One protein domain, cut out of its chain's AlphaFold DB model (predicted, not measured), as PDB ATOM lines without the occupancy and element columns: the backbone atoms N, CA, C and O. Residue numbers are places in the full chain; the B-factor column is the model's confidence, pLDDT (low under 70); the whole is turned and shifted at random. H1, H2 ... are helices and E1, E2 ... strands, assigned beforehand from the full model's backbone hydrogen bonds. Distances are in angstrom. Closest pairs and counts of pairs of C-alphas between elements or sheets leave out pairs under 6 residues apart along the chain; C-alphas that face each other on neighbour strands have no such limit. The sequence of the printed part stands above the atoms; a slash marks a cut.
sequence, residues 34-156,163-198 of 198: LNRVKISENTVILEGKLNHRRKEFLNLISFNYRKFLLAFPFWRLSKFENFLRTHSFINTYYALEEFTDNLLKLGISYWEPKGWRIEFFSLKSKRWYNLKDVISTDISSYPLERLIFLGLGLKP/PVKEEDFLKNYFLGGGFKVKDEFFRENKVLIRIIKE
ATOM      1  N   LEU A  34      60.277  62.349 -13.487       42.81
ATOM      2  CA  LEU A  34      60.704  63.633 -14.016       42.81
ATOM      3  C   LEU A  34      59.481  64.513 -13.858       42.81
ATOM      4  O   LEU A  34      58.455  64.174 -14.440       42.81
ATOM      5  N   ASN A  35      59.577  65.522 -12.989       45.53
ATOM      6  CA  ASN A  35      58.537  66.496 -12.690       45.53
ATOM      7  C   ASN A  35      57.945  66.956 -14.029       45.53
ATOM      8  O   ASN A  35      58.532  67.803 -14.703       45.53
ATOM      9  N   ARG A  36      56.872  66.304 -14.499       55.16
ATOM     10  CA  ARG A  36      56.406  66.494 -15.873       55.16
ATOM     11  C   ARG A  36      55.678  67.815 -15.870       55.16
ATOM     12  O   ARG A  36      54.556  67.898 -15.374       55.16
ATOM     13  N   VAL A  37      56.330  68.836 -16.411       61.66
ATOM     14  CA  VAL A  37      55.663  70.087 -16.737       61.66
ATOM     15  C   VAL A  37      54.488  69.731 -17.640       61.66
ATOM     16  O   VAL A  37      54.670  69.119 -18.694       61.66
ATOM     17  N   LYS A  38      53.269  70.031 -17.190       70.62
ATOM     18  CA  LYS A  38      52.082  69.882 -18.034       70.62
ATOM     19  C   LYS A  38      51.942  71.172 -18.815       70.62
ATOM     20  O   LYS A  38      51.730  72.229 -18.227       70.62
ATOM     21  N   ILE A  39      52.110  71.060 -20.121       67.69
ATOM     22  CA  ILE A  39      52.119  72.178 -21.052       67.69
ATOM     23  C   ILE A  39      50.915  72.002 -21.972       67.69
ATOM     24  O   ILE A  39      50.749  70.942 -22.574       67.69
ATOM     25  N   SER A  40      50.074  73.022 -22.053       74.31
ATOM     26  CA  SER A  40      48.985  73.154 -23.024       74.31
ATOM     27  C   SER A  40      49.077  74.517 -23.707       74.31
ATOM     28  O   SER A  40      49.811  75.376 -23.228       74.31
ATOM     29  N   GLU A  41      48.309  74.730 -24.783       69.50
ATOM     30  CA  GLU A  41      48.393  75.928 -25.643       69.50
ATOM     31  C   GLU A  41      48.521  77.249 -24.869       69.50
ATOM     32  O   GLU A  41      49.392  78.054 -25.174       69.50
ATOM     33  N   ASN A  42      47.732  77.423 -23.803       77.56
ATOM     34  CA  ASN A  42      47.712  78.659 -23.015       77.56
ATOM     35  C   ASN A  42      48.145  78.468 -21.557       77.56
ATOM     36  O   ASN A  42      47.874  79.332 -20.721       77.56
ATOM     37  N   THR A  43      48.722  77.321 -21.184       79.44
ATOM     38  CA  THR A  43      48.989  77.037 -19.768       79.44
ATOM     39  C   THR A  43      50.227  76.183 -19.550       79.44
ATOM     40  O   THR A  43      50.366  75.098 -20.110       79.44
ATOM     41  N   VAL A  44      51.089  76.639 -18.644       79.50
ATOM     42  CA  VAL A  44      52.240  75.883 -18.145       79.50
ATOM     43  C   VAL A  44      52.028  75.574 -16.671       79.50
ATOM     44  O   VAL A  44      51.841  76.485 -15.867       79.50
ATOM     45  N   ILE A  45      52.055  74.291 -16.306       83.25
ATOM     46  CA  ILE A  45      51.971  73.838 -14.916       83.25
ATOM     47  C   ILE A  45      53.302  73.227 -14.510       83.25
ATOM     48  O   ILE A  45      53.771  72.271 -15.130       83.25
ATOM     49  N   LEU A  46      53.872  73.750 -13.432       82.50
ATOM     50  CA  LEU A  46      55.151  73.334 -12.879       82.50
ATOM     51  C   LEU A  46      55.036  73.036 -11.383       82.50
ATOM     52  O   LEU A  46      54.307  73.692 -10.640       82.50
ATOM     53  N   GLU A  47      55.767  72.017 -10.947       84.00
ATOM     54  CA  GLU A  47      55.880  71.653  -9.538       84.00
ATOM     55  C   GLU A  47      56.994  72.454  -8.863       84.00
ATOM     56  O   GLU A  47      58.068  72.684  -9.434       84.00
ATOM     57  N   GLY A  48      56.746  72.846  -7.616       83.69
ATOM     58  CA  GLY A  48      57.703  73.577  -6.805       83.69
ATOM     59  C   GLY A  48      57.636  73.214  -5.327       83.69
ATOM     60  O   GLY A  48      56.623  72.734  -4.811       83.69
ATOM     61  N   LYS A  49      58.746  73.461  -4.632       86.31
ATOM     62  CA  LYS A  49      58.847  73.377  -3.174       86.31
ATOM     63  C   LYS A  49      58.931  74.781  -2.593       86.31
ATOM     64  O   LYS A  49      59.770  75.563  -3.041       86.31
ATOM     65  N   LEU A  50      58.126  75.082  -1.580       84.12
ATOM     66  CA  LEU A  50      58.229  76.364  -0.891       84.12
ATOM     67  C   LEU A  50      59.496  76.428  -0.032       84.12
ATOM     68  O   LEU A  50      59.927  75.452   0.592       84.12
ATOM     69  N   ASN A  51      60.108  77.602  -0.019       84.81
ATOM     70  CA  ASN A  51      61.228  77.942   0.833       84.81
ATOM     71  C   ASN A  51      60.706  78.702   2.052       84.81
ATOM     72  O   ASN A  51      60.283  79.842   1.940       84.81
ATOM     73  N   HIS A  52      60.768  78.095   3.234       78.56
ATOM     74  CA  HIS A  52      60.224  78.695   4.459       78.56
ATOM     75  C   HIS A  52      61.229  79.527   5.258       78.56
ATOM     76  O   HIS A  52      60.923  79.989   6.353       78.56
ATOM     77  N   ARG A  53      62.459  79.682   4.760       74.56
ATOM     78  CA  ARG A  53      63.560  80.235   5.562       74.56
ATOM     79  C   ARG A  53      63.486  81.748   5.758       74.56
ATOM     80  O   ARG A  53      64.231  82.270   6.582       74.56
ATOM     81  N   ARG A  54      62.655  82.458   4.992       73.25
ATOM     82  CA  ARG A  54      62.580  83.927   4.993       73.25
ATOM     83  C   ARG A  54      61.140  84.397   4.863       73.25
ATOM     84  O   ARG A  54      60.335  83.703   4.270       73.25
ATOM     85  N   LYS A  55      60.828  85.577   5.402       70.56
ATOM     86  CA  LYS A  55      59.528  86.244   5.191       70.56
ATOM     87  C   LYS A  55      59.514  87.144   3.953       70.56
ATOM     88  O   LYS A  55      58.452  87.470   3.432       70.56
ATOM     89  N   GLU A  56      60.700  87.530   3.500       78.50
ATOM     90  CA  GLU A  56      60.927  88.401   2.358       78.50
ATOM     91  C   GLU A  56      61.845  87.692   1.365       78.50
ATOM     92  O   GLU A  56      62.887  87.137   1.740       78.50
ATOM     93  N   PHE A  57      61.420  87.680   0.107       79.50
ATOM     94  CA  PHE A  57      62.079  86.974  -0.982       79.50
ATOM     95  C   PHE A  57      62.411  87.933  -2.105       79.50
ATOM     96  O   PHE A  57      61.692  88.896  -2.355       79.50
ATOM     97  N   LEU A  58      63.494  87.631  -2.806       77.06
ATOM     98  CA  LEU A  58      63.970  88.430  -3.925       77.06
ATOM     99  C   LEU A  58      63.450  87.887  -5.264       77.06
ATOM    100  O   LEU A  58      63.390  88.620  -6.239       77.06
ATOM    101  N   ASN A  59      63.037  86.614  -5.311       77.94
ATOM    102  CA  ASN A  59      62.607  85.945  -6.542       77.94
ATOM    103  C   ASN A  59      61.463  84.948  -6.335       77.94
ATOM    104  O   ASN A  59      61.491  84.185  -5.371       77.94
ATOM    105  N   LEU A  60      60.465  84.900  -7.220       79.00
ATOM    106  CA  LEU A  60      59.309  84.028  -7.004       79.00
ATOM    107  C   LEU A  60      59.670  82.561  -7.171       79.00
ATOM    108  O   LEU A  60      59.327  81.749  -6.314       79.00
ATOM    109  N   ILE A  61      60.356  82.229  -8.265       81.25
ATOM    110  CA  ILE A  61      60.634  80.851  -8.673       81.25
ATOM    111  C   ILE A  61      62.113  80.733  -9.035       81.25
ATOM    112  O   ILE A  61      62.582  81.367  -9.975       81.25
ATOM    113  N   SER A  62      62.874  79.908  -8.316       84.75
ATOM    114  CA  SER A  62      64.202  79.495  -8.769       84.75
ATOM    115  C   SER A  62      64.093  78.284  -9.689       84.75
ATOM    116  O   SER A  62      63.556  77.245  -9.309       84.75
ATOM    117  N   PHE A  63      64.629  78.439 -10.898       83.69
ATOM    118  CA  PHE A  63      64.868  77.364 -11.855       83.69
ATOM    119  C   PHE A  63      66.279  76.793 -11.691       83.69
ATOM    120  O   PHE A  63      67.111  77.324 -10.952       83.69
ATOM    121  N   ASN A  64      66.571  75.715 -12.408       82.56
ATOM    122  CA  ASN A  64      67.926  75.224 -12.593       82.56
ATOM    123  C   ASN A  64      68.628  76.039 -13.697       82.56
ATOM    124  O   ASN A  64      68.242  75.981 -14.868       82.56
ATOM    125  N   TYR A  65      69.669  76.781 -13.306       79.44
ATOM    126  CA  TYR A  65      70.437  77.697 -14.163       79.44
ATOM    127  C   TYR A  65      71.729  77.092 -14.710       79.44
ATOM    128  O   TYR A  65      72.473  77.783 -15.401       79.44
ATOM    129  N   ARG A  66      72.024  75.815 -14.434       79.50
ATOM    130  CA  ARG A  66      73.318  75.205 -14.771       79.50
ATOM    131  C   ARG A  66      73.731  75.427 -16.221       79.50
ATOM    132  O   ARG A  66      74.867  75.812 -16.462       79.50
ATOM    133  N   LYS A  67      72.818  75.192 -17.165       78.69
ATOM    134  CA  LYS A  67      73.090  75.375 -18.597       78.69
ATOM    135  C   LYS A  67      73.257  76.846 -18.976       78.69
ATOM    136  O   LYS A  67      74.209  77.176 -19.668       78.69
ATOM    137  N   PHE A  68      72.385  77.721 -18.468       76.19
ATOM    138  CA  PHE A  68      72.464  79.168 -18.698       76.19
ATOM    139  C   PHE A  68      73.814  79.739 -18.243       76.19
ATOM    140  O   PHE A  68      74.449  80.512 -18.951       76.19
ATOM    141  N   LEU A  69      74.304  79.289 -17.086       75.50
ATOM    142  CA  LEU A  69      75.557  79.765 -16.505       75.50
ATOM    143  C   LEU A  69      76.816  79.289 -17.232       75.50
ATOM    144  O   LEU A  69      77.878  79.860 -17.004       75.50
ATOM    145  N   LEU A  70      76.725  78.311 -18.140       75.56
ATOM    146  CA  LEU A  70      77.861  77.947 -18.995       75.56
ATOM    147  C   LEU A  70      78.295  79.109 -19.902       75.56
ATOM    148  O   LEU A  70      79.468  79.192 -20.252       75.56
ATOM    149  N   ALA A  71      77.380  80.028 -20.234       72.25
ATOM    150  CA  ALA A  71      77.688  81.236 -20.998       72.25
ATOM    151  C   ALA A  71      78.420  82.316 -20.172       72.25
ATOM    152  O   ALA A  71      78.910  83.291 -20.737       72.25
ATOM    153  N   PHE A  72      78.523  82.147 -18.847       72.94
ATOM    154  CA  PHE A  72      79.112  83.116 -17.919       72.94
ATOM    155  C   PHE A  72      80.279  82.477 -17.143       72.94
ATOM    156  O   PHE A  72      80.156  82.199 -15.949       72.94
ATOM    157  N   PRO A  73      81.444  82.254 -17.785       66.56
ATOM    158  CA  PRO A  73      82.542  81.453 -17.227       66.56
ATOM    159  C   PRO A  73      83.162  82.019 -15.937       66.56
ATOM    160  O   PRO A  73      83.855  81.303 -15.217       66.56
ATOM    161  N   PHE A  74      82.913  83.291 -15.620       74.38
ATOM    162  CA  PHE A  74      83.403  83.944 -14.402       74.38
ATOM    163  C   PHE A  74      82.463  83.791 -13.197       74.38
ATOM    164  O   PHE A  74      82.831  84.174 -12.084       74.38
ATOM    165  N   TRP A  75      81.255  83.255 -13.390       76.56
ATOM    166  CA  TRP A  75      80.277  83.062 -12.320       76.56
ATOM    167  C   TRP A  75      80.456  81.684 -11.691       76.56
ATOM    168  O   TRP A  75      80.616  80.666 -12.367       76.56
ATOM    169  N   ARG A  76      80.435  81.626 -10.361       78.44
ATOM    170  CA  ARG A  76      80.563  80.364  -9.634       78.44
ATOM    171  C   ARG A  76      79.178  79.751  -9.505       78.44
ATOM    172  O   ARG A  76      78.431  80.111  -8.602       78.44
ATOM    173  N   LEU A  77      78.884  78.753 -10.341       76.38
ATOM    174  CA  LEU A  77      77.608  78.020 -10.364       76.38
ATOM    175  C   LEU A  77      77.038  77.724  -8.964       76.38
ATOM    176  O   LEU A  77      75.875  78.003  -8.689       76.38
ATOM    177  N   SER A  78      77.871  77.200  -8.062       81.19
ATOM    178  CA  SER A  78      77.453  76.830  -6.707       81.19
ATOM    179  C   SER A  78      77.045  78.021  -5.837       81.19
ATOM    180  O   SER A  78      76.147  77.883  -5.003       81.19
ATOM    181  N   LYS A  79      77.676  79.187  -6.013       80.31
ATOM    182  CA  LYS A  79      77.302  80.415  -5.303       80.31
ATOM    183  C   LYS A  79      75.976  80.950  -5.826       80.31
ATOM    184  O   LYS A  79      75.087  81.206  -5.013       80.31
ATOM    185  N   PHE A  80      75.823  80.997  -7.147       79.69
ATOM    186  CA  PHE A  80      74.623  81.501  -7.805       79.69
ATOM    187  C   PHE A  80      73.404  80.670  -7.423       79.69
ATOM    188  O   PHE A  80      72.425  81.186  -6.886       79.69
ATOM    189  N   GLU A  81      73.493  79.350  -7.610       79.94
ATOM    190  CA  GLU A  81      72.416  78.419  -7.272       79.94
ATOM    191  C   GLU A  81      72.057  78.493  -5.786       79.94
ATOM    192  O   GLU A  81      70.879  78.461  -5.424       79.94
ATOM    193  N   ASN A  82      73.049  78.632  -4.899       83.62
ATOM    194  CA  ASN A  82      72.771  78.757  -3.473       83.62
ATOM    195  C   ASN A  82      72.091  80.089  -3.127       83.62
ATOM    196  O   ASN A  82      71.155  80.094  -2.320       83.62
ATOM    197  N   PHE A  83      72.521  81.202  -3.729       82.12
ATOM    198  CA  PHE A  83      71.862  82.496  -3.559       82.12
ATOM    199  C   PHE A  83      70.405  82.406  -4.008       82.12
ATOM    200  O   PHE A  83      69.500  82.687  -3.221       82.12
ATOM    201  N   LEU A  84      70.170  81.906  -5.220       81.56
ATOM    202  CA  LEU A  84      68.835  81.712  -5.770       81.56
ATOM    203  C   LEU A  84      67.947  80.868  -4.867       81.56
ATOM    204  O   LEU A  84      66.862  81.297  -4.485       81.56
ATOM    205  N   ARG A  85      68.425  79.688  -4.474       80.69
ATOM    206  CA  ARG A  85      67.671  78.752  -3.636       80.69
ATOM    207  C   ARG A  85      67.299  79.341  -2.276       80.69
ATOM    208  O   ARG A  85      66.286  78.953  -1.701       80.69
ATOM    209  N   THR A  86      68.134  80.225  -1.731       83.06
ATOM    210  CA  THR A  86      67.920  80.836  -0.408       83.06
ATOM    211  C   THR A  86      67.066  82.098  -0.454       83.06
ATOM    212  O   THR A  86      66.391  82.383   0.536       83.06
ATOM    213  N   HIS A  87      67.054  82.809  -1.585       82.19
ATOM    214  CA  HIS A  87      66.328  84.068  -1.771       82.19
ATOM    215  C   HIS A  87      65.073  83.932  -2.640       82.19
ATOM    216  O   HIS A  87      64.356  84.917  -2.806       82.19
ATOM    217  N   SER A  88      64.782  82.734  -3.154       83.12
ATOM    218  CA  SER A  88      63.551  82.466  -3.899       83.12
ATOM    219  C   SER A  88      62.463  81.865  -3.019       83.12
ATOM    220  O   SER A  88      62.773  81.084  -2.113       83.12
ATOM    221  N   PHE A  89      61.203  82.212  -3.284       84.00
ATOM    222  CA  PHE A  89      60.055  81.675  -2.550       84.00
ATOM    223  C   PHE A  89      59.754  80.230  -2.938       84.00
ATOM    224  O   PHE A  89      59.557  79.386  -2.067       84.00
ATOM    225  N   ILE A  90      59.778  79.920  -4.230       84.25
ATOM    226  CA  ILE A  90      59.645  78.560  -4.740       84.25
ATOM    227  C   ILE A  90      60.969  78.108  -5.320       84.25
ATOM    228  O   ILE A  90      61.610  78.826  -6.082       84.25
ATOM    229  N   ASN A  91      61.332  76.870  -5.018       85.81
ATOM    230  CA  ASN A  91      62.425  76.173  -5.666       85.81
ATOM    231  C   ASN A  91      61.865  75.053  -6.543       85.81
ATOM    232  O   ASN A  91      61.169  74.163  -6.042       85.81
ATOM    233  N   THR A  92      62.169  75.094  -7.840       85.38
ATOM    234  CA  THR A  92      61.868  74.008  -8.776       85.38
ATOM    235  C   THR A  92      63.156  73.356  -9.274       85.38
ATOM    236  O   THR A  92      64.226  73.959  -9.290       85.38
ATOM    237  N   TYR A  93      63.059  72.088  -9.670       82.38
ATOM    238  CA  TYR A  93      64.157  71.375 -10.328       82.38
ATOM    239  C   TYR A  93      64.172  71.602 -11.843       82.38
ATOM    240  O   TYR A  93      65.068  71.105 -12.525       82.38
ATOM    241  N   TYR A  94      63.173  72.314 -12.369       81.56
ATOM    242  CA  TYR A  94      63.003  72.511 -13.797       81.56
ATOM    243  C   TYR A  94      64.075  73.437 -14.379       81.56
ATOM    244  O   TYR A  94      64.442  74.437 -13.756       81.56
ATOM    245  N   ALA A  95      64.604  73.090 -15.553       83.50
ATOM    246  CA  ALA A  95      65.632  73.879 -16.217       83.50
ATOM    247  C   ALA A  95      65.044  75.180 -16.768       83.50
ATOM    248  O   ALA A  95      63.976  75.170 -17.378       83.50
ATOM    249  N   LEU A  96      65.770  76.286 -16.578       82.31
ATOM    250  CA  LEU A  96      65.368  77.587 -17.115       82.31
ATOM    251  C   LEU A  96      65.168  77.516 -18.632       82.31
ATOM    252  O   LEU A  96      64.130  77.930 -19.124       82.31
ATOM    253  N   GLU A  97      66.152  76.956 -19.338       78.81
ATOM    254  CA  GLU A  97      66.163  76.836 -20.800       78.81
ATOM    255  C   GLU A  97      64.931  76.084 -21.323       78.81
ATOM    256  O   GLU A  97      64.234  76.555 -22.214       78.81
ATOM    257  N   GLU A  98      64.601  74.943 -20.712       79.81
ATOM    258  CA  GLU A  98      63.433  74.160 -21.122       79.81
ATOM    259  C   GLU A  98      62.136  74.939 -20.896       79.81
ATOM    260  O   GLU A  98      61.218  74.887 -21.714       79.81
ATOM    261  N   PHE A  99      62.058  75.692 -19.800       79.88
ATOM    262  CA  PHE A  99      60.916  76.551 -19.539       79.88
ATOM    263  C   PHE A  99      60.804  77.674 -20.570       79.88
ATOM    264  O   PHE A  99      59.726  77.866 -21.130       79.88
ATOM    265  N   THR A 100      61.898  78.377 -20.862       78.38
ATOM    266  CA  THR A 100      61.912  79.464 -21.851       78.38
ATOM    267  C   THR A 100      61.571  78.968 -23.247       78.38
ATOM    268  O   THR A 100      60.745  79.581 -23.919       78.38
ATOM    269  N   ASP A 101      62.112  77.823 -23.657       78.81
ATOM    270  CA  ASP A 101      61.813  77.216 -24.955       78.81
ATOM    271  C   ASP A 101      60.336  76.859 -25.076       78.81
ATOM    272  O   ASP A 101      59.724  77.040 -26.128       78.81
ATOM    273  N   ASN A 102      59.740  76.360 -23.995       78.38
ATOM    274  CA  ASN A 102      58.326  76.022 -23.978       78.38
ATOM    275  C   ASN A 102      57.433  77.259 -24.024       78.38
ATOM    276  O   ASN A 102      56.430  77.240 -24.734       78.38
ATOM    277  N   LEU A 103      57.808  78.345 -23.346       76.69
ATOM    278  CA  LEU A 103      57.116  79.622 -23.508       76.69
ATOM    279  C   LEU A 103      57.188  80.104 -24.965       76.69
ATOM    280  O   LEU A 103      56.163  80.427 -25.562       76.69
ATOM    281  N   LEU A 104      58.372  80.078 -25.578       76.75
ATOM    282  CA  LEU A 104      58.555  80.507 -26.967       76.75
ATOM    283  C   LEU A 104      57.750  79.653 -27.958       76.75
ATOM    284  O   LEU A 104      57.077  80.203 -28.827       76.75
ATOM    285  N   LYS A 105      57.755  78.322 -27.803       75.88
ATOM    286  CA  LYS A 105      56.975  77.395 -28.648       75.88
ATOM    287  C   LYS A 105      55.473  77.662 -28.600       75.88
ATOM    288  O   LYS A 105      54.792  77.455 -29.598       75.88
ATOM    289  N   LEU A 106      54.967  78.111 -27.456       72.19
ATOM    290  CA  LEU A 106      53.557  78.447 -27.262       72.19
ATOM    291  C   LEU A 106      53.213  79.888 -27.673       72.19
ATOM    292  O   LEU A 106      52.082  80.334 -27.481       72.19
ATOM    293  N   GLY A 107      54.175  80.653 -28.201       72.44
ATOM    294  CA  GLY A 107      53.972  82.068 -28.516       72.44
ATOM    295  C   GLY A 107      53.663  82.896 -27.268       72.44
ATOM    296  O   GLY A 107      52.818  83.796 -27.303       72.44
ATOM    297  N   ILE A 108      54.283  82.545 -26.138       71.69
ATOM    298  CA  ILE A 108      54.143  83.252 -24.870       71.69
ATOM    299  C   ILE A 108      55.211  84.352 -24.773       71.69
ATOM    300  O   ILE A 108      56.378  84.078 -24.486       71.69
ATOM    301  N   SER A 109      54.798  85.607 -24.981       70.19
ATOM    302  CA  SER A 109      55.627  86.812 -24.815       70.19
ATOM    303  C   SER A 109      55.924  87.115 -23.337       70.19
ATOM    304  O   SER A 109      55.342  88.013 -22.731       70.19
ATOM    305  N   TYR A 110      56.850  86.379 -22.725       68.62
ATOM    306  CA  TYR A 110      57.185  86.513 -21.296       68.62
ATOM    307  C   TYR A 110      57.773  87.879 -20.882       68.62
ATOM    308  O   TYR A 110      57.881  88.163 -19.686       68.62
ATOM    309  N   TRP A 111      58.180  88.709 -21.847       68.19
ATOM    310  CA  TRP A 111      58.718  90.057 -21.628       68.19
ATOM    311  C   TRP A 111      57.631  91.141 -21.567       68.19
ATOM    312  O   TRP A 111      57.905  92.255 -21.120       68.19
ATOM    313  N   GLU A 112      56.409  90.849 -22.021       63.44
ATOM    314  CA  GLU A 112      55.336  91.840 -22.069       63.44
ATOM    315  C   GLU A 112      54.776  92.109 -20.661       63.44
ATOM    316  O   GLU A 112      54.435  91.172 -19.923       63.44
ATOM    317  N   PRO A 113      54.701  93.386 -20.238       58.53
ATOM    318  CA  PRO A 113      54.092  93.737 -18.968       58.53
ATOM    319  C   PRO A 113      52.575  93.536 -19.058       58.53
ATOM    320  O   PRO A 113      51.902  94.252 -19.794       58.53
ATOM    321  N   LYS A 114      52.047  92.634 -18.214       61.81
ATOM    322  CA  LYS A 114      50.626  92.217 -18.157       61.81
ATOM    323  C   LYS A 114      50.231  91.367 -19.386       61.81
ATOM    324  O   LYS A 114      50.820  91.502 -20.446       61.81
ATOM    325  N   GLY A 115      49.293  90.429 -19.206       64.88
ATOM    326  CA  GLY A 115      48.993  89.353 -20.179       64.88
ATOM    327  C   GLY A 115      49.257  87.933 -19.653       64.88
ATOM    328  O   GLY A 115      49.199  86.957 -20.396       64.88
ATOM    329  N   TRP A 116      49.566  87.815 -18.358       71.50
ATOM    330  CA  TRP A 116      49.914  86.557 -17.707       71.50
ATOM    331  C   TRP A 116      49.241  86.463 -16.348       71.50
ATOM    332  O   TRP A 116      49.376  87.368 -15.517       71.50
ATOM    333  N   ARG A 117      48.609  85.323 -16.076       78.38
ATOM    334  CA  ARG A 117      48.092  84.989 -14.751       78.38
ATOM    335  C   ARG A 117      48.898  83.856 -14.144       78.38
ATOM    336  O   ARG A 117      48.939  82.754 -14.684       78.38
ATOM    337  N   ILE A 118      49.539  84.132 -13.012       79.50
ATOM    338  CA  ILE A 118      50.214  83.108 -12.216       79.50
ATOM    339  C   ILE A 118      49.289  82.711 -11.077       79.50
ATOM    340  O   ILE A 118      48.844  83.559 -10.298       79.50
ATOM    341  N   GLU A 119      49.060  81.415 -10.950       85.69
ATOM    342  CA  GLU A 119      48.253  80.832  -9.900       85.69
ATOM    343  C   GLU A 119      49.002  79.728  -9.157       85.69
ATOM    344  O   GLU A 119      49.868  79.040  -9.696       85.69
ATOM    345  N   PHE A 120      48.619  79.558  -7.899       81.56
ATOM    346  CA  PHE A 120      49.219  78.658  -6.932       81.56
ATOM    347  C   PHE A 120      48.165  77.676  -6.470       81.56
ATOM    348  O   PHE A 120      47.151  78.083  -5.904       81.56
ATOM    349  N   PHE A 121      48.400  76.387  -6.674       81.75
ATOM    350  CA  PHE A 121      47.567  75.365  -6.071       81.75
ATOM    351  C   PHE A 121      48.069  75.066  -4.670       81.75
ATOM    352  O   PHE A 121      49.151  74.500  -4.487       81.75
ATOM    353  N   SER A 122      47.240  75.411  -3.696       75.25
ATOM    354  CA  SER A 122      47.448  75.038  -2.309       75.25
ATOM    355  C   SER A 122      46.945  73.622  -2.085       75.25
ATOM    356  O   SER A 122      45.750  73.336  -2.217       75.25
ATOM    357  N   LEU A 123      47.850  72.725  -1.698       70.88
ATOM    358  CA  LEU A 123      47.485  71.343  -1.380       70.88
ATOM    359  C   LEU A 123      46.599  71.260  -0.131       70.88
ATOM    360  O   LEU A 123      45.776  70.348  -0.031       70.88
ATOM    361  N   LYS A 124      46.732  72.209   0.805       73.38
ATOM    362  CA  LYS A 124      45.948  72.233   2.047       73.38
ATOM    363  C   LYS A 124      44.492  72.623   1.804       73.38
ATOM    364  O   LYS A 124      43.588  71.968   2.313       73.38
ATOM    365  N   SER A 125      44.264  73.695   1.051       73.31
ATOM    366  CA  SER A 125      42.913  74.190   0.749       73.31
ATOM    367  C   SER A 125      42.278  73.502  -0.462       73.31
ATOM    368  O   SER A 125      41.071  73.628  -0.667       73.31
ATOM    369  N   LYS A 126      43.081  72.785  -1.263       79.81
ATOM    370  CA  LYS A 126      42.711  72.220  -2.569       79.81
ATOM    371  C   LYS A 126      42.154  73.277  -3.531       79.81
ATOM    372  O   LYS A 126      41.218  73.005  -4.282       79.81
ATOM    373  N   ARG A 127      42.710  74.493  -3.499       82.56
ATOM    374  CA  ARG A 127      42.273  75.634  -4.318       82.56
ATOM    375  C   ARG A 127      43.437  76.302  -5.034       82.56
ATOM    376  O   ARG A 127      44.577  76.258  -4.573       82.56
ATOM    377  N   TRP A 128      43.109  76.924  -6.164       83.56
ATOM    378  CA  TRP A 128      43.998  77.827  -6.884       83.56
ATOM    379  C   TRP A 128      43.851  79.245  -6.330       83.56
ATOM    380  O   TRP A 128      42.732  79.731  -6.176       83.56
ATOM    381  N   TYR A 129      44.979  79.892  -6.056       84.50
ATOM    382  CA  TYR A 129      45.079  81.286  -5.631       84.50
ATOM    383  C   TYR A 129      45.849  82.081  -6.669       84.50
ATOM    384  O   TYR A 129      46.839  81.573  -7.194       84.50
ATOM    385  N   ASN A 130      45.460  83.324  -6.943       85.31
ATOM    386  CA  ASN A 130      46.294  84.174  -7.785       85.31
ATOM    387  C   ASN A 130      47.543  84.596  -7.019       85.31
ATOM    388  O   ASN A 130      47.516  84.771  -5.803       85.31
ATOM    389  N   LEU A 131      48.636  84.852  -7.736       78.94
ATOM    390  CA  LEU A 131      49.863  85.377  -7.136       78.94
ATOM    391  C   LEU A 131      49.616  86.655  -6.312       78.94
ATOM    392  O   LEU A 131      50.199  86.820  -5.243       78.94
ATOM    393  N   LYS A 132      48.710  87.522  -6.784       77.25
ATOM    394  CA  LYS A 132      48.277  88.742  -6.079       77.25
ATOM    395  C   LYS A 132      47.637  88.457  -4.718       77.25
ATOM    396  O   LYS A 132      47.691  89.297  -3.829       77.25
ATOM    397  N   ASP A 133      47.054  87.274  -4.544       80.31
ATOM    398  CA  ASP A 133      46.453  86.856  -3.280       80.31
ATOM    399  C   ASP A 133      47.503  86.285  -2.320       80.31
ATOM    400  O   ASP A 133      47.276  86.271  -1.113       80.31
ATOM    401  N   VAL A 134      48.647  85.829  -2.836       79.62
ATOM    402  CA  VAL A 134      49.731  85.183  -2.077       79.62
ATOM    403  C   VAL A 134      50.751  86.208  -1.575       79.62
ATOM    404  O   VAL A 134      51.273  86.086  -0.464       79.62
ATOM    405  N   ILE A 135      51.033  87.222  -2.391       78.69
ATOM    406  CA  ILE A 135      52.031  88.258  -2.127       78.69
ATOM    407  C   ILE A 135      51.353  89.531  -1.617       78.69
ATOM    408  O   ILE A 135      50.316  89.935  -2.128       78.69
ATOM    409  N   SER A 136      51.947  90.187  -0.620       75.56
ATOM    410  CA  SER A 136      51.470  91.479  -0.104       75.56
ATOM    411  C   SER A 136      52.105  92.700  -0.777       75.56
ATOM    412  O   SER A 136      51.617  93.813  -0.609       75.56
ATOM    413  N   THR A 137      53.177  92.507  -1.542       74.88
ATOM    414  CA  THR A 137      53.791  93.540  -2.388       74.88
ATOM    415  C   THR A 137      52.970  93.760  -3.664       74.88
ATOM    416  O   THR A 137      52.446  92.806  -4.235       74.88
ATOM    417  N   ASP A 138      52.869  95.002  -4.147       71.38
ATOM    418  CA  ASP A 138      52.197  95.292  -5.419       71.38
ATOM    419  C   ASP A 138      52.997  94.728  -6.608       71.38
ATOM    420  O   ASP A 138      54.127  95.137  -6.878       71.38
ATOM    421  N   ILE A 139      52.399  93.762  -7.309       66.25
ATOM    422  CA  ILE A 139      52.999  93.032  -8.438       66.25
ATOM    423  C   ILE A 139      52.676  93.696  -9.783       66.25
ATOM    424  O   ILE A 139      53.276  93.357 -10.800       66.25
ATOM    425  N   SER A 140      51.730  94.639  -9.829       63.09
ATOM    426  CA  SER A 140      51.184  95.178 -11.086       63.09
ATOM    427  C   SER A 140      52.205  95.907 -11.974       63.09
ATOM    428  O   SER A 140      51.940  96.118 -13.161       63.09
ATOM    429  N   SER A 141      53.367  96.250 -11.417       59.53
ATOM    430  CA  SER A 141      54.502  96.906 -12.069       59.53
ATOM    431  C   SER A 141      55.640  95.956 -12.475       59.53
ATOM    432  O   SER A 141      56.589  96.397 -13.124       59.53
ATOM    433  N   TYR A 142      55.568  94.664 -12.132       62.50
ATOM    434  CA  TYR A 142      56.642  93.703 -12.397       62.50
ATOM    435  C   TYR A 142      56.333  92.838 -13.632       62.50
ATOM    436  O   TYR A 142      55.327  92.125 -13.634       62.50
ATOM    437  N   PRO A 143      57.184  92.846 -14.680       64.94
ATOM    438  CA  PRO A 143      57.054  91.903 -15.789       64.94
ATOM    439  C   PRO A 143      57.257  90.460 -15.304       64.94
ATOM    440  O   PRO A 143      58.004  90.222 -14.347       64.94
ATOM    441  N   LEU A 144      56.620  89.497 -15.987       68.00
ATOM    442  CA  LEU A 144      56.685  88.061 -15.669       68.00
ATOM    443  C   LEU A 144      58.130  87.591 -15.513       68.00
ATOM    444  O   LEU A 144      58.457  86.824 -14.612       68.00
ATOM    445  N   GLU A 145      58.998  88.126 -16.361       66.31
ATOM    446  CA  GLU A 145      60.422  87.885 -16.338       66.31
ATOM    447  C   GLU A 145      61.077  88.194 -14.995       66.31
ATOM    448  O   GLU A 145      61.760  87.344 -14.451       66.31
ATOM    449  N   ARG A 146      60.797  89.341 -14.377       66.19
ATOM    450  CA  ARG A 146      61.378  89.665 -13.064       66.19
ATOM    451  C   ARG A 146      60.826  88.802 -11.937       66.19
ATOM    452  O   ARG A 146      61.494  88.635 -10.922       66.19
ATOM    453  N   LEU A 147      59.607  88.293 -12.099       68.44
ATOM    454  CA  LEU A 147      58.960  87.441 -11.107       68.44
ATOM    455  C   LEU A 147      59.487  86.007 -11.197       68.44
ATOM    456  O   LEU A 147      59.779  85.401 -10.175       68.44
ATOM    457  N   ILE A 148      59.601  85.466 -12.408       67.25
ATOM    458  CA  ILE A 148      59.847  84.044 -12.673       67.25
ATOM    459  C   ILE A 148      61.310  83.779 -13.035       67.25
ATOM    460  O   ILE A 148      61.867  82.748 -12.668       67.25
ATOM    461  N   PHE A 149      61.954  84.702 -13.735       63.72
ATOM    462  CA  PHE A 149      63.256  84.506 -14.344       63.72
ATOM    463  C   PHE A 149      64.306  85.425 -13.751       63.72
ATOM    464  O   PHE A 149      64.432  86.606 -14.076       63.72
ATOM    465  N   LEU A 150      65.173  84.836 -12.943       57.41
ATOM    466  CA  LEU A 150      66.402  85.499 -12.572       57.41
ATOM    467  C   LEU A 150      67.341  85.540 -13.772       57.41
ATOM    468  O   LEU A 150      68.086  84.604 -14.025       57.41
ATOM    469  N   GLY A 151      67.312  86.646 -14.509       47.91
ATOM    470  CA  GLY A 151      68.322  86.931 -15.517       47.91
ATOM    471  C   GLY A 151      67.932  86.670 -16.966       47.91
ATOM    472  O   GLY A 151      68.828  86.591 -17.795       47.91
ATOM    473  N   LEU A 152      66.648  86.624 -17.327       43.34
ATOM    474  CA  LEU A 152      66.294  86.787 -18.748       43.34
ATOM    475  C   LEU A 152      66.539  88.227 -19.257       43.34
ATOM    476  O   LEU A 152      66.737  88.440 -20.448       43.34
ATOM    477  N   GLY A 153      66.660  89.185 -18.336       40.88
ATOM    478  CA  GLY A 153      67.047  90.573 -18.584       40.88
ATOM    479  C   GLY A 153      68.552  90.796 -18.491       40.88
ATOM    480  O   GLY A 153      69.030  91.906 -18.732       40.88
ATOM    481  N   LEU A 154      69.318  89.737 -18.202       45.34
ATOM    482  CA  LEU A 154      70.730  89.688 -18.549       45.34
ATOM    483  C   LEU A 154      70.805  89.514 -20.065       45.34
ATOM    484  O   LEU A 154      71.170  88.453 -20.570       45.34
ATOM    485  N   LYS A 155      70.520  90.584 -20.820       39.28
ATOM    486  CA  LYS A 155      71.245  90.729 -22.082       39.28
ATOM    487  C   LYS A 155      72.718  90.510 -21.732       39.28
ATOM    488  O   LYS A 155      73.138  91.034 -20.694       39.28
ATOM    489  N   PRO A 156      73.496  89.755 -22.528       38.72
ATOM    490  CA  PRO A 156      74.939  89.811 -22.400       38.72
ATOM    491  C   PRO A 156      75.290  91.292 -22.502       38.72
ATOM    492  O   PRO A 156      75.153  91.900 -23.564       38.72
ATOM    493  N   PRO A 163      84.811  93.186 -14.044       55.91
ATOM    494  CA  PRO A 163      83.979  92.058 -13.656       55.91
ATOM    495  C   PRO A 163      83.276  92.384 -12.333       55.91
ATOM    496  O   PRO A 163      83.872  92.323 -11.256       55.91
ATOM    497  N   VAL A 164      81.994  92.747 -12.406       58.50
ATOM    498  CA  VAL A 164      81.142  92.872 -11.221       58.50
ATOM    499  C   VAL A 164      81.080  91.497 -10.563       58.50
ATOM    500  O   VAL A 164      80.750  90.502 -11.213       58.50
ATOM    501  N   LYS A 165      81.421  91.415  -9.272       64.94
ATOM    502  CA  LYS A 165      81.295  90.160  -8.525       64.94
ATOM    503  C   LYS A 165      79.833  89.725  -8.545       64.94
ATOM    504  O   LYS A 165      78.938  90.519  -8.289       64.94
ATOM    505  N   GLU A 166      79.604  88.446  -8.801       69.50
ATOM    506  CA  GLU A 166      78.280  87.822  -8.909       69.50
ATOM    507  C   GLU A 166      77.334  88.166  -7.741       69.50
ATOM    508  O   GLU A 166      76.173  88.505  -7.946       69.50
ATOM    509  N   GLU A 167      77.847  88.147  -6.509       66.44
ATOM    510  CA  GLU A 167      77.081  88.507  -5.309       66.44
ATOM    511  C   GLU A 167      76.685  89.990  -5.293       66.44
ATOM    512  O   GLU A 167      75.588  90.327  -4.853       66.44
ATOM    513  N   ASP A 168      77.556  90.868  -5.788       68.00
ATOM    514  CA  ASP A 168      77.301  92.306  -5.866       68.00
ATOM    515  C   ASP A 168      76.319  92.609  -7.002       68.00
ATOM    516  O   ASP A 168      75.408  93.412  -6.821       68.00
ATOM    517  N   PHE A 169      76.419  91.897  -8.132       73.44
ATOM    518  CA  PHE A 169      75.423  91.946  -9.202       73.44
ATOM    519  C   PHE A 169      74.039  91.554  -8.677       73.44
ATOM    520  O   PHE A 169      73.085  92.304  -8.854       73.44
ATOM    521  N   LEU A 170      73.931  90.419  -7.982       71.75
ATOM    522  CA  LEU A 170      72.663  89.940  -7.433       71.75
ATOM    523  C   LEU A 170      72.103  90.901  -6.376       71.75
ATOM    524  O   LEU A 170      70.921  91.227  -6.415       71.75
ATOM    525  N   LYS A 171      72.936  91.413  -5.463       65.69
ATOM    526  CA  LYS A 171      72.509  92.421  -4.477       65.69
ATOM    527  C   LYS A 171      72.018  93.706  -5.140       65.69
ATOM    528  O   LYS A 171      70.989  94.227  -4.726       65.69
ATOM    529  N   ASN A 172      72.718  94.190  -6.165       64.50
ATOM    530  CA  ASN A 172      72.342  95.393  -6.910       64.50
ATOM    531  C   ASN A 172      71.084  95.184  -7.753       64.50
ATOM    532  O   ASN A 172      70.239  96.070  -7.820       64.50
ATOM    533  N   TYR A 173      70.920  94.002  -8.343       69.00
ATOM    534  CA  TYR A 173      69.726  93.645  -9.103       69.00
ATOM    535  C   TYR A 173      68.463  93.648  -8.226       69.00
ATOM    536  O   TYR A 173      67.383  94.008  -8.691       69.00
ATOM    537  N   PHE A 174      68.609  93.294  -6.946       64.12
ATOM    538  CA  PHE A 174      67.520  93.259  -5.968       64.12
ATOM    539  C   PHE A 174      67.494  94.443  -5.000       64.12
ATOM    540  O   PHE A 174      66.720  94.435  -4.044       64.12
ATOM    541  N   LEU A 175      68.325  95.464  -5.204       55.22
ATOM    542  CA  LEU A 175      68.385  96.610  -4.301       55.22
ATOM    543  C   LEU A 175      67.042  97.362  -4.346       55.22
ATOM    544  O   LEU A 175      66.635  97.873  -5.385       55.22
ATOM    545  N   GLY A 176      66.327  97.367  -3.216       55.06
ATOM    546  CA  GLY A 176      64.963  97.906  -3.103       55.06
ATOM    547  C   GLY A 176      63.843  96.966  -3.579       55.06
ATOM    548  O   GLY A 176      62.679  97.360  -3.564       55.06
ATOM    549  N   GLY A 177      64.171  95.736  -3.987       62.72
ATOM    550  CA  GLY A 177      63.230  94.729  -4.472       62.72
ATOM    551  C   GLY A 177      63.073  93.572  -3.491       62.72
ATOM    552  O   GLY A 177      64.042  92.925  -3.108       62.72
ATOM    553  N   GLY A 178      61.835  93.284  -3.105       67.19
ATOM    554  CA  GLY A 178      61.509  92.149  -2.256       67.19
ATOM    555  C   GLY A 178      60.005  91.968  -2.184       67.19
ATOM    556  O   GLY A 178      59.261  92.929  -1.968       67.19
ATOM    557  N   PHE A 179      59.535  90.743  -2.388       75.75
ATOM    558  CA  PHE A 179      58.135  90.435  -2.167       75.75
ATOM    559  C   PHE A 179      57.939  89.709  -0.845       75.75
ATOM    560  O   PHE A 179      58.696  88.816  -0.450       75.75
ATOM    561  N   LYS A 180      56.893  90.135  -0.144       81.44
ATOM    562  CA  LYS A 180      56.450  89.541   1.111       81.44
ATOM    563  C   LYS A 180      55.316  88.578   0.813       81.44
ATOM    564  O   LYS A 180      54.411  88.895   0.046       81.44
ATOM    565  N   VAL A 181      55.376  87.400   1.414       79.38
ATOM    566  CA  VAL A 181      54.358  86.356   1.249       79.38
ATOM    567  C   VAL A 181      53.486  86.313   2.499       79.38
ATOM    568  O   VAL A 181      53.970  86.566   3.603       79.38
ATOM    569  N   LYS A 182      52.195  86.012   2.344       82.69
ATOM    570  CA  LYS A 182      51.281  85.843   3.481       82.69
ATOM    571  C   LYS A 182      51.616  84.582   4.290       82.69
ATOM    572  O   LYS A 182      51.904  83.524   3.730       82.69
ATOM    573  N   ASP A 183      51.503  84.686   5.616       75.81
ATOM    574  CA  ASP A 183      51.908  83.644   6.576       75.81
ATOM    575  C   ASP A 183      51.237  82.270   6.337       75.81
ATOM    576  O   ASP A 183      51.826  81.220   6.604       75.81
ATOM    577  N   GLU A 184      50.017  82.254   5.799       77.00
ATOM    578  CA  GLU A 184      49.238  81.035   5.553       77.00
ATOM    579  C   GLU A 184      49.873  80.079   4.530       77.00
ATOM    580  O   GLU A 184      49.720  78.859   4.658       77.00
ATOM    581  N   PHE A 185      50.659  80.605   3.584       73.12
ATOM    582  CA  PHE A 185      51.323  79.813   2.546       73.12
ATOM    583  C   PHE A 185      52.645  79.196   3.021       73.12
ATOM    584  O   PHE A 185      53.098  78.205   2.459       73.12
ATOM    585  N   PHE A 186      53.236  79.670   4.123       71.19
ATOM    586  CA  PHE A 186      54.463  79.077   4.678       71.19
ATOM    587  C   PHE A 186      54.257  77.717   5.352       71.19
ATOM    588  O   PHE A 186      55.219  77.112   5.813       71.19
ATOM    589  N   ARG A 187      53.023  77.222   5.447       72.31
ATOM    590  CA  ARG A 187      52.747  75.900   6.027       72.31
ATOM    591  C   ARG A 187      52.717  74.781   4.982       72.31
ATOM    592  O   ARG A 187      52.514  73.627   5.350       72.31
ATOM    593  N   GLU A 188      52.895  75.098   3.701       71.88
ATOM    594  CA  GLU A 188      52.828  74.117   2.617       71.88
ATOM    595  C   GLU A 188      54.204  73.656   2.142       71.88
ATOM    596  O   GLU A 188      55.054  74.464   1.802       71.88
ATOM    597  N   ASN A 189      54.416  72.343   2.023       74.62
ATOM    598  CA  ASN A 189      55.705  71.819   1.561       74.62
ATOM    599  C   ASN A 189      55.834  71.762   0.034       74.62
ATOM    600  O   ASN A 189      56.943  71.851  -0.487       74.62
ATOM    601  N   LYS A 190      54.734  71.558  -0.692       81.12
ATOM    602  CA  LYS A 190      54.714  71.419  -2.154       81.12
ATOM    603  C   LYS A 190      53.570  72.243  -2.723       81.12
ATOM    604  O   LYS A 190      52.486  72.236  -2.148       81.12
ATOM    605  N   VAL A 191      53.818  72.883  -3.858       82.00
ATOM    606  CA  VAL A 191      52.834  73.682  -4.593       82.00
ATOM    607  C   VAL A 191      52.879  73.343  -6.077       82.00
ATOM    608  O   VAL A 191      53.932  72.977  -6.609       82.00
ATOM    609  N   LEU A 192      51.735  73.483  -6.743       82.62
ATOM    610  CA  LEU A 192      51.694  73.583  -8.201       82.62
ATOM    611  C   LEU A 192      51.598  75.049  -8.571       82.62
ATOM    612  O   LEU A 192      50.808  75.790  -7.991       82.62
ATOM    613  N   ILE A 193      52.382  75.446  -9.553       82.38
ATOM    614  CA  ILE A 193      52.319  76.772 -10.140       82.38
ATOM    615  C   ILE A 193      51.758  76.607 -11.532       82.38
ATOM    616  O   ILE A 193      52.211  75.753 -12.292       82.38
ATOM    617  N   ARG A 194      50.766  77.420 -11.852       83.88
ATOM    618  CA  ARG A 194      50.131  77.471 -13.156       83.88
ATOM    619  C   ARG A 194      50.322  78.866 -13.724       83.88
ATOM    620  O   ARG A 194      50.020  79.842 -13.053       83.88
ATOM    621  N   ILE A 195      50.829  78.948 -14.944       80.56
ATOM    622  CA  ILE A 195      51.056  80.199 -15.667       80.56
ATOM    623  C   ILE A 195      50.147  80.161 -16.880       80.56
ATOM    624  O   ILE A 195      50.252  79.240 -17.688       80.56
ATOM    625  N   ILE A 196      49.233  81.117 -16.962       79.50
ATOM    626  CA  ILE A 196      48.182  81.188 -17.974       79.50
ATOM    627  C   ILE A 196      48.423  82.426 -18.830       79.50
ATOM    628  O   ILE A 196      48.672  83.500 -18.280       79.50
ATOM    629  N   LYS A 197      48.340  82.268 -20.152       75.62
ATOM    630  CA  LYS A 197      48.287  83.384 -21.104       75.62
ATOM    631  C   LYS A 197      46.889  84.006 -21.069       75.62
ATOM    632  O   LYS A 197      45.916  83.266 -21.225       75.62
ATOM    633  N   GLU A 198      46.801  85.312 -20.827       72.81
ATOM    634  CA  GLU A 198      45.546  86.084 -20.913       72.81
ATOM    635  C   GLU A 198      45.335  86.681 -22.306       72.81
ATOM    636  O   GLU A 198      46.342  86.991 -22.983       72.81
TER     637      GLU A 198
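AT A GLANCE: This is residues 34 to 156 and 163 to 198 of the 198 residues of an uncharacterized protein of Candidatus Omnitrophica bacterium (UniProt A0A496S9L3). Look for a strongly twisted, branched sheet: E2, E7, E5 and E6 make an antiparallel wall, and E4 with E3 branches off beside the last residues of E2. H3 and H5 cover the same face of the sheet, H2 packs on E3, and H1 and H6 lie off the sheet, close to H2. The 159 printed residues include seven named helices and seven named strands, which follow along the chain as E1, E2, E3, H1, H2, E4, H3, E5, E6, H4, H5, H6, H7 and E7; the class is mixed, helices and strands. The whole is compact, with a radius of gyration of the C-alphas of 15.1 A and spans of 46 by 35 by 33 A.

HOW THE PARTS SIT: Start at E1, residues 38 to 40, which forms an antiparallel hairpin with E2, residues 43 to 50; N 40 and O 43 are 2.9 A apart, within hydrogen-bond range. E2 bends by 50 degrees at residue 47. On the same side of E2 as E1, beside residues 48 to 50, find E4, residues 88 to 95, antiparallel, with N 49 and O 91 at 2.9 A. On the other side of E4 lies E3, residues 59 to 64, parallel to it, with N 62 and O 90 at 2.8 A. E3, H1 at residues 68 to 71, H2 at residues 77 to 87 and E4 make a strand-helix-strand unit, two parallel neighbour strands with helices between, whose crossover is right-handed. H2 lies over E3 at a height over the sheet of 8.8 A, only just slantwise to the strands at 30.2 degrees to E3 on the local plane; their closest C-alphas, of Ser 62 and Leu 84, are 5.9 A apart. H3, residues 96 to 105, lies over E2 at a height of 8.2 A and runs along the strands, at 11 degrees to E2 on the local plane. On the other side of E2 from E1 and E4 is E7, residues 190 to 197, antiparallel, with N 46 and O 193 at 2.8 A. On the other side of E7 from E2 is E5, residues 116 to 122, antiparallel to E7, with N 119 and O 194 at 2.8 A; E5 forms a hairpin with E6, residues 127 to 130, with N 120 and O 129 at 2.8 A. H4, residues 131 to 134, is only just over E5, with 3 of its 4 C-alphas. H5, residues 144 to 148, is on the same face as H3; the closest C-alphas of H5 and E3, of Ile 148 and Ile 61, are 5.2 A apart. H6, residues 166 to 173, is not on the sheet; it is close to H2 but not clearly touching, with the C-alphas of Glu 166 and Phe 80 closest at 7.4 A. H7, residues 183 to 187, only grazes the sheet with residues 185 to 187. Every O i to N i+4 pair is within hydrogen-bond range in H2, H3, H5 and H6; H7 has 0 of 1, beside 1 of 2 O i to N i+3 pairs, and H1 and H4 are too short for an i+4 pair.

IN THESE COORDINATES: Find C-alpha 38, where E1 begins, at (52.082, 69.882, -18.034). E2 runs 21.0 A from first to last C-alpha, H2 15.4 A, E4 15.2 A, H3 14.3 A and E5 19.4 A. H2 begins at C-alpha 77, (77.608, 78.020, -10.364). E7 runs 23.3 A and ends at C-alpha 197, (48.287, 83.384, -21.104).

THE WHOLE: The two farthest C-alphas, of Lys 126 and Pro 163, are 47.1 A apart. Residues 157 to 162 are not printed, and C-alphas 156 and 163 stand 12.8 A apart across the cut. Of the links printed whole, none is long. The mean pLDDT of the printed part is 73.4, with 45 residues under 70, among them residues 139 to 156 and 171 to 178.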